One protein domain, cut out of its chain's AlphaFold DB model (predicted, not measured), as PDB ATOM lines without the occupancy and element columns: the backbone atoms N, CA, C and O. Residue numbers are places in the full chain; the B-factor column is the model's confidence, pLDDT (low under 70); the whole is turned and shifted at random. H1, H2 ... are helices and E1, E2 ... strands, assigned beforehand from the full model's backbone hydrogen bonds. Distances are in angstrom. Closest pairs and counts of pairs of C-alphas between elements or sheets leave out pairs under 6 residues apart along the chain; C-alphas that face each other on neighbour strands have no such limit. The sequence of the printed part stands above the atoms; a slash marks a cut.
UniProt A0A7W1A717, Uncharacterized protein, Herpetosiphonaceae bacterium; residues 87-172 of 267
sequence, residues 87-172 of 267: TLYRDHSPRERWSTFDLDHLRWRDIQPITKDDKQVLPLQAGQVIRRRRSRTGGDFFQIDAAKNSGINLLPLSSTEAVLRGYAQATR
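This is residues 87 to 172 of the 267 residues of an uncharacterized protein of Herpetosiphonaceae bacterium (UniProt A0A7W1A717). Find here a small sandwich of two crossed, partly face-to-face sheets, a strongly twisted one of five strands, E3 E2 E6 E7 E8, and a smaller one, E1 E5 E4, with helix H1 covering the larger sheet's opposite face. It has something of a flattened barrel: edge strands E1 and E8 come together on one side, and the chain passes from edge strand E3 to edge strand E4 on the other. The printed part has 86 residues, with eight named strands in order E1 to E8 and then H1; both sheets are antiparallel and the class is mixed. The whole is compact, with a radius of gyration of the C-alphas of 12.7 A, and spans 36 by 32 by 23 A.

Begin with E1, residues 87 to 91, antiparallel to E5, residues 119 to 125; N 88 and O 124 are 2.7 A apart, within hydrogen-bond range. Pairing is staggered: residues 121 to 125 of E5 pair with E1, and 119 to 121 with E4, residues 114 to 116, where N 114 and O 121 are 2.8 A apart. E2, residues 97 to 102, and E3, residues 107 to 110, form a hairpin, with N 102 and O 107 at 2.8 A. On its other side E2 has E6, residues 129 to 133, with N 131 and O 99 at 2.8 A. From E6 a meander, each strand the antiparallel neighbour of the one before, runs through E7, residues 140 to 146, to E8, residues 152 to 157; look at N 132 and O 140, 2.8 A, and N 143 and O 155, 2.9 A. In this sandwich, two sheets face to face, the facing parts are 9.5 A centre to centre and the strands cross at 56 degrees. The closest C-alphas of E1 and E8 are Leu 88 and Ile 152, 6.8 A apart. H1, residues 159 to 170, is on the five-stranded sheet at a height of 7.4 A; its closest C-alpha pair with E6 is Ala 162 and Val 129, 6.2 A. Every O i to N i+4 pair in H1 is within hydrogen-bond range.

Find C-alpha 87 at (160.956, 134.085, 140.826), where E1 begins. E5 measures 18.4 A from first to last C-alpha, and E7 18.8 A from C-alpha 140 at (159.287, 153.152, 132.479). H1 runs 16.6 A to C-alpha 170 at (144.581, 141.550, 140.952).

The C-alphas farthest apart are Asp 118 and Thr 171, 37.0 A. The printed part has no cut; E6 to E7 is a short link, and the other links between named elements are tight. Mean pLDDT of the printed part is 92.9, and residue 137 alone is under 70.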
ATOM      1  N   THR A  87     160.172 132.947 140.340       94.69
ATOM      2  CA  THR A  87     160.956 134.085 140.826       94.69
ATOM      3  C   THR A  87     162.322 134.110 140.148       94.69
ATOM      4  O   THR A  87     163.144 133.211 140.318       94.69
ATOM      5  N   LEU A  88     162.582 135.196 139.438       94.12
ATOM      6  CA  LEU A  88     163.826 135.540 138.777       94.12
ATOM      7  C   LEU A  88     164.579 136.598 139.596       94.12
ATOM      8  O   LEU A  88     163.988 137.384 140.340       94.12
ATOM      9  N   TYR A  89     165.900 136.646 139.443       93.69
ATOM     10  CA  TYR A  89     166.754 137.567 140.192       93.69
ATOM     11  C   TYR A  89     167.491 138.505 139.244       93.69
ATOM     12  O   TYR A  89     168.144 138.071 138.296       93.69
ATOM     13  N   ARG A  90     167.386 139.809 139.511       92.50
ATOM     14  CA  ARG A  90     168.101 140.858 138.777       92.50
ATOM     15  C   ARG A  90     169.115 141.529 139.687       92.50
ATOM     16  O   ARG A  90     168.753 141.900 140.797       92.50
ATOM     17  N   ASP A  91     170.323 141.795 139.201       93.31
ATOM     18  CA  ASP A  91     171.283 142.626 139.936       93.31
ATOM     19  C   ASP A  91     170.670 143.985 140.308       93.31
ATOM     20  O   ASP A  91     170.108 144.699 139.465       93.31
ATOM     21  N   HIS A  92     170.768 144.345 141.588       92.69
ATOM     22  CA  HIS A  92     170.279 145.623 142.076       92.69
ATOM     23  C   HIS A  92     171.280 146.741 141.762       92.69
ATOM     24  O   HIS A  92     172.467 146.652 142.073       92.69
ATOM     25  N   SER A  93     170.779 147.839 141.198       91.06
ATOM     26  CA  SER A  93     171.528 149.086 141.052       91.06
ATOM     27  C   SER A  93     170.911 150.157 141.949       91.06
ATOM     28  O   SER A  93     169.736 150.480 141.757       91.06
ATOM     29  N   PRO A  94     171.680 150.801 142.848       87.94
ATOM     30  CA  PRO A  94     171.153 151.836 143.744       87.94
ATOM     31  C   PRO A  94     170.718 153.114 143.006       87.94
ATOM     32  O   PRO A  94     170.098 153.998 143.592       87.94
ATOM     33  N   ARG A  95     171.040 153.240 141.709       89.94
ATOM     34  CA  ARG A  95     170.608 154.359 140.850       89.94
ATOM     35  C   ARG A  95     169.211 154.161 140.261       89.94
ATOM     36  O   ARG A  95     168.686 155.075 139.627       89.94
ATOM     37  N   GLU A  96     168.631 152.976 140.421       91.25
ATOM     38  CA  GLU A  96     167.318 152.636 139.887       91.25
ATOM     39  C   GLU A  96     166.394 152.204 141.025       91.25
ATOM     40  O   GLU A  96     166.742 151.367 141.855       91.25
ATOM     41  N   ARG A  97     165.180 152.752 141.041       93.62
ATOM     42  CA  ARG A  97     164.116 152.318 141.944       93.62
ATOM     43  C   ARG A  97     163.112 151.498 141.154       93.62
ATOM     44  O   ARG A  97     162.627 151.952 140.115       93.62
ATOM     45  N   TRP A  98     162.820 150.306 141.649       95.75
ATOM     46  CA  TRP A  98     161.885 149.376 141.034       95.75
ATOM     47  C   TRP A  98     160.682 149.210 141.953       95.75
ATOM     48  O   TRP A  98     160.833 149.109 143.171       95.75
ATOM     49  N   SER A  99     159.495 149.205 141.367       96.88
ATOM     50  CA  SER A  99     158.236 149.011 142.079       96.88
ATOM     51  C   SER A  99     157.406 147.959 141.348       96.88
ATOM     52  O   SER A  99     157.425 147.916 140.121       96.88
ATOM     53  N   THR A 100     156.667 147.139 142.085       96.75
ATOM     54  CA  THR A 100     155.627 146.251 141.552       96.75
ATOM     55  C   THR A 100     154.265 146.897 141.736       96.75
ATOM     56  O   THR A 100     154.090 147.744 142.617       96.75
ATOM     57  N   PHE A 101     153.297 146.498 140.919       95.94
ATOM     58  CA  PHE A 101     151.899 146.741 141.246       95.94
ATOM     59  C   PHE A 101     151.510 145.828 142.421       95.94
ATOM     60  O   PHE A 101     151.758 144.624 142.375       95.94
ATOM     61  N   ASP A 102     151.027 146.419 143.508       94.50
ATOM     62  CA  ASP A 102     150.482 145.740 144.681       94.50
ATOM     63  C   ASP A 102     149.047 145.336 144.351       94.50
ATOM     64  O   ASP A 102     148.228 146.202 144.045       94.50
ATOM     65  N   LEU A 103     148.779 144.032 144.336       93.44
ATOM     66  CA  LEU A 103     147.499 143.490 143.887       93.44
ATOM     67  C   LEU A 103     146.391 143.700 144.925       93.44
ATOM     68  O   LEU A 103     145.241 143.857 144.541       93.44
ATOM     69  N   ASP A 104     146.744 143.777 146.209       91.38
ATOM     70  CA  ASP A 104     145.773 143.924 147.295       91.38
ATOM     71  C   ASP A 104     145.362 145.392 147.461       91.38
ATOM     72  O   ASP A 104     144.196 145.714 147.663       91.38
ATOM     73  N   HIS A 105     146.330 146.308 147.347       92.50
ATOM     74  CA  HIS A 105     146.108 147.739 147.597       92.50
ATOM     75  C   HIS A 105     145.989 148.575 146.321       92.50
ATOM     76  O   HIS A 105     145.762 149.784 146.408       92.50
ATOM     77  N   LEU A 106     146.208 147.969 145.149       95.56
ATOM     78  CA  LEU A 106     146.135 148.609 143.832       95.56
ATOM     79  C   LEU A 106     147.055 149.838 143.702       95.56
ATOM     80  O   LEU A 106     146.703 150.876 143.134       95.56
ATOM     81  N   ARG A 107     148.268 149.737 144.259       95.62
ATOM     82  CA  ARG A 107     149.276 150.815 144.303       95.62
ATOM     83  C   ARG A 107     150.628 150.336 143.803       95.62
ATOM     84  O   ARG A 107     150.935 149.154 143.805       95.62
ATOM     85  N   TRP A 108     151.498 151.270 143.432       95.19
ATOM     86  CA  TRP A 108     152.903 150.937 143.193       95.19
ATOM     87  C   TRP A 108     153.640 150.782 144.526       95.19
ATOM     88  O   TRP A 108     153.795 151.763 145.257       95.19
ATOM     89  N   ARG A 109     154.143 149.578 144.808       95.69
ATOM     90  CA  ARG A 109     154.955 149.262 145.989       95.69
ATOM     91  C   ARG A 109     156.403 149.028 145.592       95.69
ATOM     92  O   ARG A 109     156.677 148.308 144.637       95.69
ATOM     93  N   ASP A 110     157.341 149.624 146.318       95.44
ATOM     94  CA  ASP A 110     158.765 149.400 146.066       95.44
ATOM     95  C   ASP A 110     159.170 147.951 146.299       95.44
ATOM     96  O   ASP A 110     158.755 147.318 147.269       95.44
ATOM     97  N   ILE A 111     160.050 147.465 145.432       95.94
ATOM     98  CA  ILE A 111     160.687 146.163 145.580       95.94
ATOM     99  C   ILE A 111     161.973 146.377 146.370       95.94
ATOM    100  O   ILE A 111     162.861 147.113 145.932       95.94
ATOM    101  N   GLN A 112     162.058 145.753 147.542       95.19
ATOM    102  CA  GLN A 112     163.262 145.806 148.364       95.19
ATOM    103  C   GLN A 112     164.293 144.795 147.843       95.19
ATOM    104  O   GLN A 112     163.933 143.638 147.607       95.19
ATOM    105  N   PRO A 113     165.559 145.203 147.644       95.94
ATOM    106  CA  PRO A 113     166.635 144.270 147.341       95.94
ATOM    107  C   PRO A 113     166.837 143.264 148.479       95.94
ATOM    108  O   PRO A 113     166.647 143.591 149.650       95.94
ATOM    109  N   ILE A 114     167.258 142.054 148.122       96.81
ATOM    110  CA  ILE A 114     167.663 141.008 149.061       96.81
ATOM    111  C   ILE A 114     169.111 140.595 148.789       96.81
ATOM    112  O   ILE A 114     169.604 140.725 147.667       96.81
ATOM    113  N   THR A 115     169.782 140.048 149.800       97.06
ATOM    114  CA  THR A 115     171.105 139.436 149.629       97.06
ATOM    115  C   THR A 115     170.953 137.998 149.134       97.06
ATOM    116  O   THR A 115     170.307 137.186 149.796       97.06
ATOM    117  N   LYS A 116     171.569 137.669 147.995       92.81
ATOM    118  CA  LYS A 116     171.679 136.307 147.456       92.81
ATOM    119  C   LYS A 116     173.075 136.115 146.865       92.81
ATOM    120  O   LYS A 116     173.515 136.956 146.087       92.81
ATOM    121  N   ASP A 117     173.763 135.042 147.254       92.38
ATOM    122  CA  ASP A 117     175.127 134.722 146.799       92.38
ATOM    123  C   ASP A 117     176.096 135.921 146.935       92.38
ATOM    124  O   ASP A 117     176.767 136.318 145.983       92.38
ATOM    125  N   ASP A 118     176.085 136.560 148.115       93.19
ATOM    126  CA  ASP A 118     176.853 137.770 148.472       93.19
ATOM    127  C   ASP A 118     176.608 139.010 147.587       93.19
ATOM    128  O   ASP A 118     177.362 139.988 147.627       93.19
ATOM    129  N   LYS A 119     175.516 139.022 146.812       94.19
ATOM    130  CA  LYS A 119     175.105 140.145 145.958       94.19
ATOM    131  C   LYS A 119     173.731 140.676 146.341       94.19
ATOM    132  O   LYS A 119     172.857 139.937 146.785       94.19
ATOM    133  N   GLN A 120     173.528 141.977 146.132       96.31
ATOM    134  CA  GLN A 120     172.207 142.596 146.232       96.31
ATOM    135  C   GLN A 120     171.431 142.356 144.938       96.31
ATOM    136  O   GLN A 120     171.850 142.798 143.864       96.31
ATOM    137  N   VAL A 121     170.289 141.686 145.044       95.94
ATOM    138  CA  VAL A 121     169.425 141.350 143.911       95.94
ATOM    139  C   VAL A 121     167.984 141.766 144.175       95.94
ATOM    140  O   VAL A 121     167.519 141.797 145.311       95.94
ATOM    141  N   LEU A 122     167.257 142.082 143.113       95.56
ATOM    142  CA  LEU A 122     165.821 142.315 143.135       95.56
ATOM    143  C   LEU A 122     165.102 141.003 142.790       95.56
ATOM    144  O   LEU A 122     165.340 140.475 141.697       95.56
ATOM    145  N   PRO A 123     164.240 140.481 143.680       95.81
ATOM    146  CA  PRO A 123     163.366 139.364 143.352       95.81
ATOM    147  C   PRO A 123     162.208 139.865 142.479       95.81
ATOM    148  O   PRO A 123     161.482 140.780 142.870       95.81
ATOM    149  N   LEU A 124     162.050 139.283 141.292       95.38
ATOM    150  CA  LEU A 124     161.022 139.631 140.307       95.38
ATOM    151  C   LEU A 124     160.299 138.358 139.873       95.38
ATOM    152  O   LEU A 124     160.953 137.352 139.635       95.38
ATOM    153  N   GLN A 125     158.979 138.377 139.738       95.19
ATOM    154  CA  GLN A 125     158.231 137.206 139.266       95.19
ATOM    155  C   GLN A 125     157.965 137.300 137.765       95.19
ATOM    156  O   GLN A 125     157.631 138.373 137.261       95.19
ATOM    157  N   ALA A 126     158.090 136.189 137.036       94.62
ATOM    158  CA  ALA A 126     157.626 136.132 135.650       94.62
ATOM    159  C   ALA A 126     156.134 136.506 135.572       94.62
ATOM    160  O   ALA A 126     155.368 136.172 136.470       94.62
ATOM    161  N   GLY A 127     155.736 137.254 134.542       94.06
ATOM    162  CA  GLY A 127     154.379 137.793 134.385       94.06
ATOM    163  C   GLY A 127     154.088 139.069 135.182       94.06
ATOM    164  O   GLY A 127     153.164 139.800 134.827       94.06
ATOM    165  N   GLN A 128     154.898 139.398 136.193       95.75
ATOM    166  CA  GLN A 128     154.703 140.575 137.039       95.75
ATOM    167  C   GLN A 128     154.853 141.881 136.252       95.75
ATOM    168  O   GLN A 128     155.766 142.042 135.435       95.75
ATOM    169  N   VAL A 129     153.994 142.855 136.554       96.75
ATOM    170  CA  VAL A 129     154.140 144.226 136.060       96.75
ATOM    171  C   VAL A 129     154.992 145.043 137.020       96.75
ATOM    172  O   VAL A 129     154.742 145.106 138.226       96.75
ATOM    173  N   ILE A 130     155.974 145.740 136.462       96.81
ATOM    174  CA  ILE A 130     156.919 146.559 137.208       96.81
ATOM    175  C   ILE A 130     157.028 147.971 136.635       96.81
ATOM    176  O   ILE A 130     156.832 148.230 135.445       96.81
ATOM    177  N   ARG A 131     157.426 148.892 137.506       96.69
ATOM    178  CA  ARG A 131     157.786 150.266 137.182       96.69
ATOM    179  C   ARG A 131     159.241 150.507 137.564       96.69
ATOM    180  O   ARG A 131     159.614 150.347 138.723       96.69
ATOM    181  N   ARG A 132     160.052 150.966 136.611       95.50
ATOM    182  CA  ARG A 132     161.441 151.394 136.825       95.50
ATOM    183  C   ARG A 132     161.534 152.914 136.815       95.50
ATOM    184  O   ARG A 132     161.085 153.568 135.874       95.50
ATOM    185  N   ARG A 133     162.178 153.497 137.823       94.12
ATOM    186  CA  ARG A 133     162.431 154.941 137.925       94.12
ATOM    187  C   ARG A 133     163.921 155.216 138.070       94.12
ATOM    188  O   ARG A 133     164.584 154.621 138.914       94.12
ATOM    189  N   ARG A 134     164.423 156.166 137.279       89.81
ATOM    190  CA  ARG A 134     165.799 156.698 137.363       89.81
ATOM    191  C   ARG A 134     165.863 158.113 137.939       89.81
ATOM    192  O   ARG A 134     166.941 158.624 138.213       89.81
ATOM    193  N   SER A 135     164.713 158.764 138.101       83.56
ATOM    194  CA  SER A 135     164.597 160.130 138.603       83.56
ATOM    195  C   SER A 135     163.293 160.316 139.392       83.56
ATOM    196  O   SER A 135     162.457 159.410 139.507       83.56
ATOM    197  N   ARG A 136     163.109 161.521 139.949       74.31
ATOM    198  CA  ARG A 136     161.890 161.888 140.683       74.31
ATOM    199  C   ARG A 136     160.663 161.990 139.769       74.31
ATOM    200  O   ARG A 136     159.563 161.760 140.264       74.31
ATOM    201  N   THR A 137     160.822 162.252 138.473       69.00
ATOM    202  CA  THR A 137     159.712 162.450 137.528       69.00
ATOM    203  C   THR A 137     159.699 161.361 136.454       69.00
ATOM    204  O   THR A 137     160.683 161.131 135.760       69.00
ATOM    205  N   GLY A 138     158.565 160.673 136.316       72.56
ATOM    206  CA  GLY A 138     158.385 159.603 135.331       72.56
ATOM    207  C   GLY A 138     158.774 158.206 135.824       72.56
ATOM    208  O   GLY A 138     159.187 158.002 136.969       72.56
ATOM    209  N   GLY A 139     158.534 157.221 134.971       87.50
ATOM    210  CA  GLY A 139     158.922 155.829 135.150       87.50
ATOM    211  C   GLY A 139     158.631 155.055 133.872       87.50
ATOM    212  O   GLY A 139     157.641 155.340 133.202       87.50
ATOM    213  N   ASP A 140     159.502 154.109 133.556       95.50
ATOM    214  CA  ASP A 140     159.287 153.152 132.479       95.50
ATOM    215  C   ASP A 140     158.526 151.955 133.052       95.50
ATOM    216  O   ASP A 140     158.787 151.549 134.189       95.50
ATOM    217  N   PHE A 141     157.609 151.382 132.282       97.25
ATOM    218  CA  PHE A 141     156.811 150.243 132.718       97.25
ATOM    219  C   PHE A 141     157.140 149.017 131.881       97.25
ATOM    220  O   PHE A 141     157.353 149.124 130.672       97.25
ATOM    221  N   PHE A 142     157.179 147.859 132.532       97.25
ATOM    222  CA  PHE A 142     157.482 146.596 131.875       97.25
ATOM    223  C   PHE A 142     156.645 145.457 132.451       97.25
ATOM    224  O   PHE A 142     156.265 145.496 133.620       97.25
ATOM    225  N   GLN A 143     156.420 144.425 131.642       96.81
ATOM    226  CA  GLN A 143     156.087 143.088 132.124       96.81
ATOM    227  C   GLN A 143     157.361 142.239 132.145       96.81
ATOM    228  O   GLN A 143     158.168 142.301 131.211       96.81
ATOM    229  N   ILE A 144     157.544 141.466 133.211       96.12
ATOM    230  CA  ILE A 144     158.639 140.506 133.324       96.12
ATOM    231  C   ILE A 144     158.315 139.268 132.493       96.12
ATOM    232  O   ILE A 144     157.254 138.668 132.649       96.12
ATOM    233  N   ASP A 145     159.253 138.872 131.643       93.81
ATOM    234  CA  ASP A 145     159.192 137.636 130.871       93.81
ATOM    235  C   ASP A 145     160.414 136.763 131.188       93.81
ATOM    236  O   ASP A 145     161.543 137.262 131.289       93.81
ATOM    237  N   ALA A 146     160.177 135.465 131.386       90.38
ATOM    238  CA  ALA A 146     161.228 134.503 131.688       90.38
ATOM    239  C   ALA A 146     161.947 134.117 130.391       90.38
ATOM    240  O   ALA A 146     161.386 133.477 129.502       90.38
ATOM    241  N   ALA A 147     163.217 134.501 130.269       84.69
ATOM    242  CA  ALA A 147     164.035 134.072 129.144       84.69
ATOM    243  C   ALA A 147     164.392 132.581 129.279       84.69
ATOM    244  O   ALA A 147     164.538 132.067 130.385       84.69
ATOM    245  N   LYS A 148     164.659 131.909 128.150       78.50
ATOM    246  CA  LYS A 148     164.974 130.463 128.084       78.50
ATOM    247  C   LYS A 148     166.108 129.981 129.012       78.50
ATOM    248  O   LYS A 148     166.173 128.794 129.293       78.50
ATOM    249  N   ASN A 149     166.978 130.879 129.481       77.19
ATOM    250  CA  ASN A 149     168.135 130.574 130.332       77.19
ATOM    251  C   ASN A 149     168.000 131.170 131.751       77.19
ATOM    252  O   ASN A 149     168.982 131.682 132.285       77.19
ATOM    253  N   SER A 150     166.788 131.209 132.321       70.56
ATOM    254  CA  SER A 150     166.499 131.838 133.630       70.56
ATOM    255  C   SER A 150     166.890 133.324 133.708       70.56
ATOM    256  O   SER A 150     167.145 133.876 134.779       70.56
ATOM    257  N   GLY A 151     166.960 133.978 132.546       82.31
ATOM    258  CA  GLY A 151     167.217 135.408 132.414       82.31
ATOM    259  C   GLY A 151     165.924 136.217 132.455       82.31
ATOM    260  O   GLY A 151     164.830 135.679 132.321       82.31
ATOM    261  N   ILE A 152     166.056 137.533 132.601       92.88
ATOM    262  CA  ILE A 152     164.913 138.445 132.698       92.88
ATOM    263  C   ILE A 152     164.809 139.266 131.418       92.88
ATOM    264  O   ILE A 152     165.667 140.113 131.151       92.88
ATOM    265  N   ASN A 153     163.726 139.057 130.676       93.50
ATOM    266  CA  ASN A 153     163.310 139.935 129.593       93.50
ATOM    267  C   ASN A 153     162.340 140.992 130.131       93.50
ATOM    268  O   ASN A 153     161.462 140.707 130.945       93.50
ATOM    269  N   LEU A 154     162.507 142.232 129.670       94.81
ATOM    270  CA  LEU A 154     161.637 143.352 130.021       94.81
ATOM    271  C   LEU A 154     160.793 143.722 128.805       94.81
ATOM    272  O   LEU A 154     161.299 144.343 127.867       94.81
ATOM    273  N   LEU A 155     159.515 143.354 128.822       95.50
ATOM    274  CA  LEU A 155     158.579 143.693 127.755       95.50
ATOM    275  C   LEU A 155     158.005 145.090 128.022       95.50
ATOM    276  O   LEU A 155     157.342 145.266 129.044       95.50
ATOM    277  N   PRO A 156     158.275 146.101 127.176       97.12
ATOM    278  CA  PRO A 156     157.855 147.474 127.439       97.12
ATOM    279  C   PRO A 156     156.333 147.619 127.403       97.12
ATOM    280  O   PRO A 156     155.665 147.049 126.543       97.12
ATOM    281  N   LEU A 157     155.806 148.435 128.315       96.69
ATOM    282  CA  LEU A 157     154.391 148.781 128.418       96.69
ATOM    283  C   LEU A 157     154.218 150.300 128.495       96.69
ATOM    284  O   LEU A 157     155.059 151.019 129.046       96.69
ATOM    285  N   SER A 158     153.083 150.796 128.010       95.12
ATOM    286  CA  SER A 158     152.613 152.125 128.398       95.12
ATOM    287  C   SER A 158     152.161 152.141 129.865       95.12
ATOM    288  O   SER A 158     151.832 151.110 130.451       95.12
ATOM    289  N   SER A 159     152.083 153.334 130.466       94.06
ATOM    290  CA  SER A 159     151.568 153.484 131.836       94.06
ATOM    291  C   SER A 159     150.142 152.945 131.990       94.06
ATOM    292  O   SER A 159     149.824 152.379 133.029       94.06
ATOM    293  N   THR A 160     149.284 153.133 130.982       95.25
ATOM    294  CA  THR A 160     147.897 152.649 131.005       95.25
ATOM    295  C   THR A 160     147.854 151.127 130.950       95.25
ATOM    296  O   THR A 160     147.181 150.515 131.772       95.25
ATOM    297  N   GLU A 161     148.605 150.505 130.036       96.06
ATOM    298  CA  GLU A 161     148.665 149.041 129.922       96.06
ATOM    299  C   GLU A 161     149.238 148.389 131.180       96.06
ATOM    300  O   GLU A 161     148.750 147.345 131.597       96.06
ATOM    301  N   ALA A 162     150.244 149.008 131.802       96.44
ATOM    302  CA  ALA A 162     150.834 148.512 133.037       96.44
ATOM    303  C   ALA A 162     149.813 148.463 134.181       96.44
ATOM    304  O   ALA A 162     149.690 147.441 134.851       96.44
ATOM    305  N   VAL A 163     149.045 149.540 134.368       96.75
ATOM    306  CA  VAL A 163     147.992 149.569 135.390       96.75
ATOM    307  C   VAL A 163     146.890 148.563 135.045       96.75
ATOM    308  O   VAL A 163     146.550 147.752 135.895       96.75
ATOM    309  N   LEU A 164     146.400 148.520 133.798       97.38
ATOM    310  CA  LEU A 164     145.355 147.566 133.388       97.38
ATOM    311  C   LEU A 164     145.768 146.099 133.567       97.38
ATOM    312  O   LEU A 164     144.954 145.293 134.000       97.38
ATOM    313  N   ARG A 165     147.021 145.739 133.265       96.94
ATOM    314  CA  ARG A 165     147.543 144.387 133.531       96.94
ATOM    315  C   ARG A 165     147.631 144.096 135.028       96.94
ATOM    316  O   ARG A 165     147.319 142.982 135.430       96.94
ATOM    317  N   GLY A 166     148.005 145.089 135.838       96.38
ATOM    318  CA  GLY A 166     147.972 144.992 137.298       96.38
ATOM    319  C   GLY A 166     146.564 144.709 137.828       96.38
ATOM    320  O   GLY A 166     146.394 143.781 138.608       96.38
ATOM    321  N   TYR A 167     145.554 145.433 137.335       97.31
ATOM    322  CA  TYR A 167     144.144 145.173 137.654       97.31
ATOM    323  C   TYR A 167     143.674 143.796 137.196       97.31
ATOM    324  O   TYR A 167     143.051 143.083 137.976       97.31
ATOM    325  N   ALA A 168     143.986 143.404 135.957       96.75
ATOM    326  CA  ALA A 168     143.616 142.089 135.442       96.75
ATOM    327  C   ALA A 168     144.178 140.976 136.333       96.75
ATOM    328  O   ALA A 168     143.474 140.033 136.669       96.75
ATOM    329  N   GLN A 169     145.430 141.117 136.769       95.19
ATOM    330  CA  GLN A 169     146.066 140.166 137.671       95.19
ATOM    331  C   GLN A 169     145.461 140.192 139.085       95.19
ATOM    332  O   GLN A 169     145.271 139.134 139.675       95.19
ATOM    333  N   ALA A 170     145.159 141.377 139.619       95.12
ATOM    334  CA  ALA A 170     144.581 141.550 140.952       95.12
ATOM    335  C   ALA A 170     143.149 141.002 141.056       95.12
ATOM    336  O   ALA A 170     142.752 140.500 142.098       95.12
ATOM    337  N   THR A 171     142.402 141.057 139.953       94.94
ATOM    338  CA  THR A 171     140.992 140.643 139.872       94.94
ATOM    339  C   THR A 171     140.815 139.309 139.140       94.94
ATOM    340  O   THR A 171     139.747 139.021 138.606       94.94
ATOM    341  N   ARG A 172     141.879 138.490 139.074       92.75
ATOM    342  CA  ARG A 172     141.876 137.205 138.353       92.75
ATOM    343  C   ARG A 172     140.800 136.254 138.878       92.75
ATOM    344  O   ARG A 172     140.140 135.599 138.077       92.75
TER     345      ARG A 172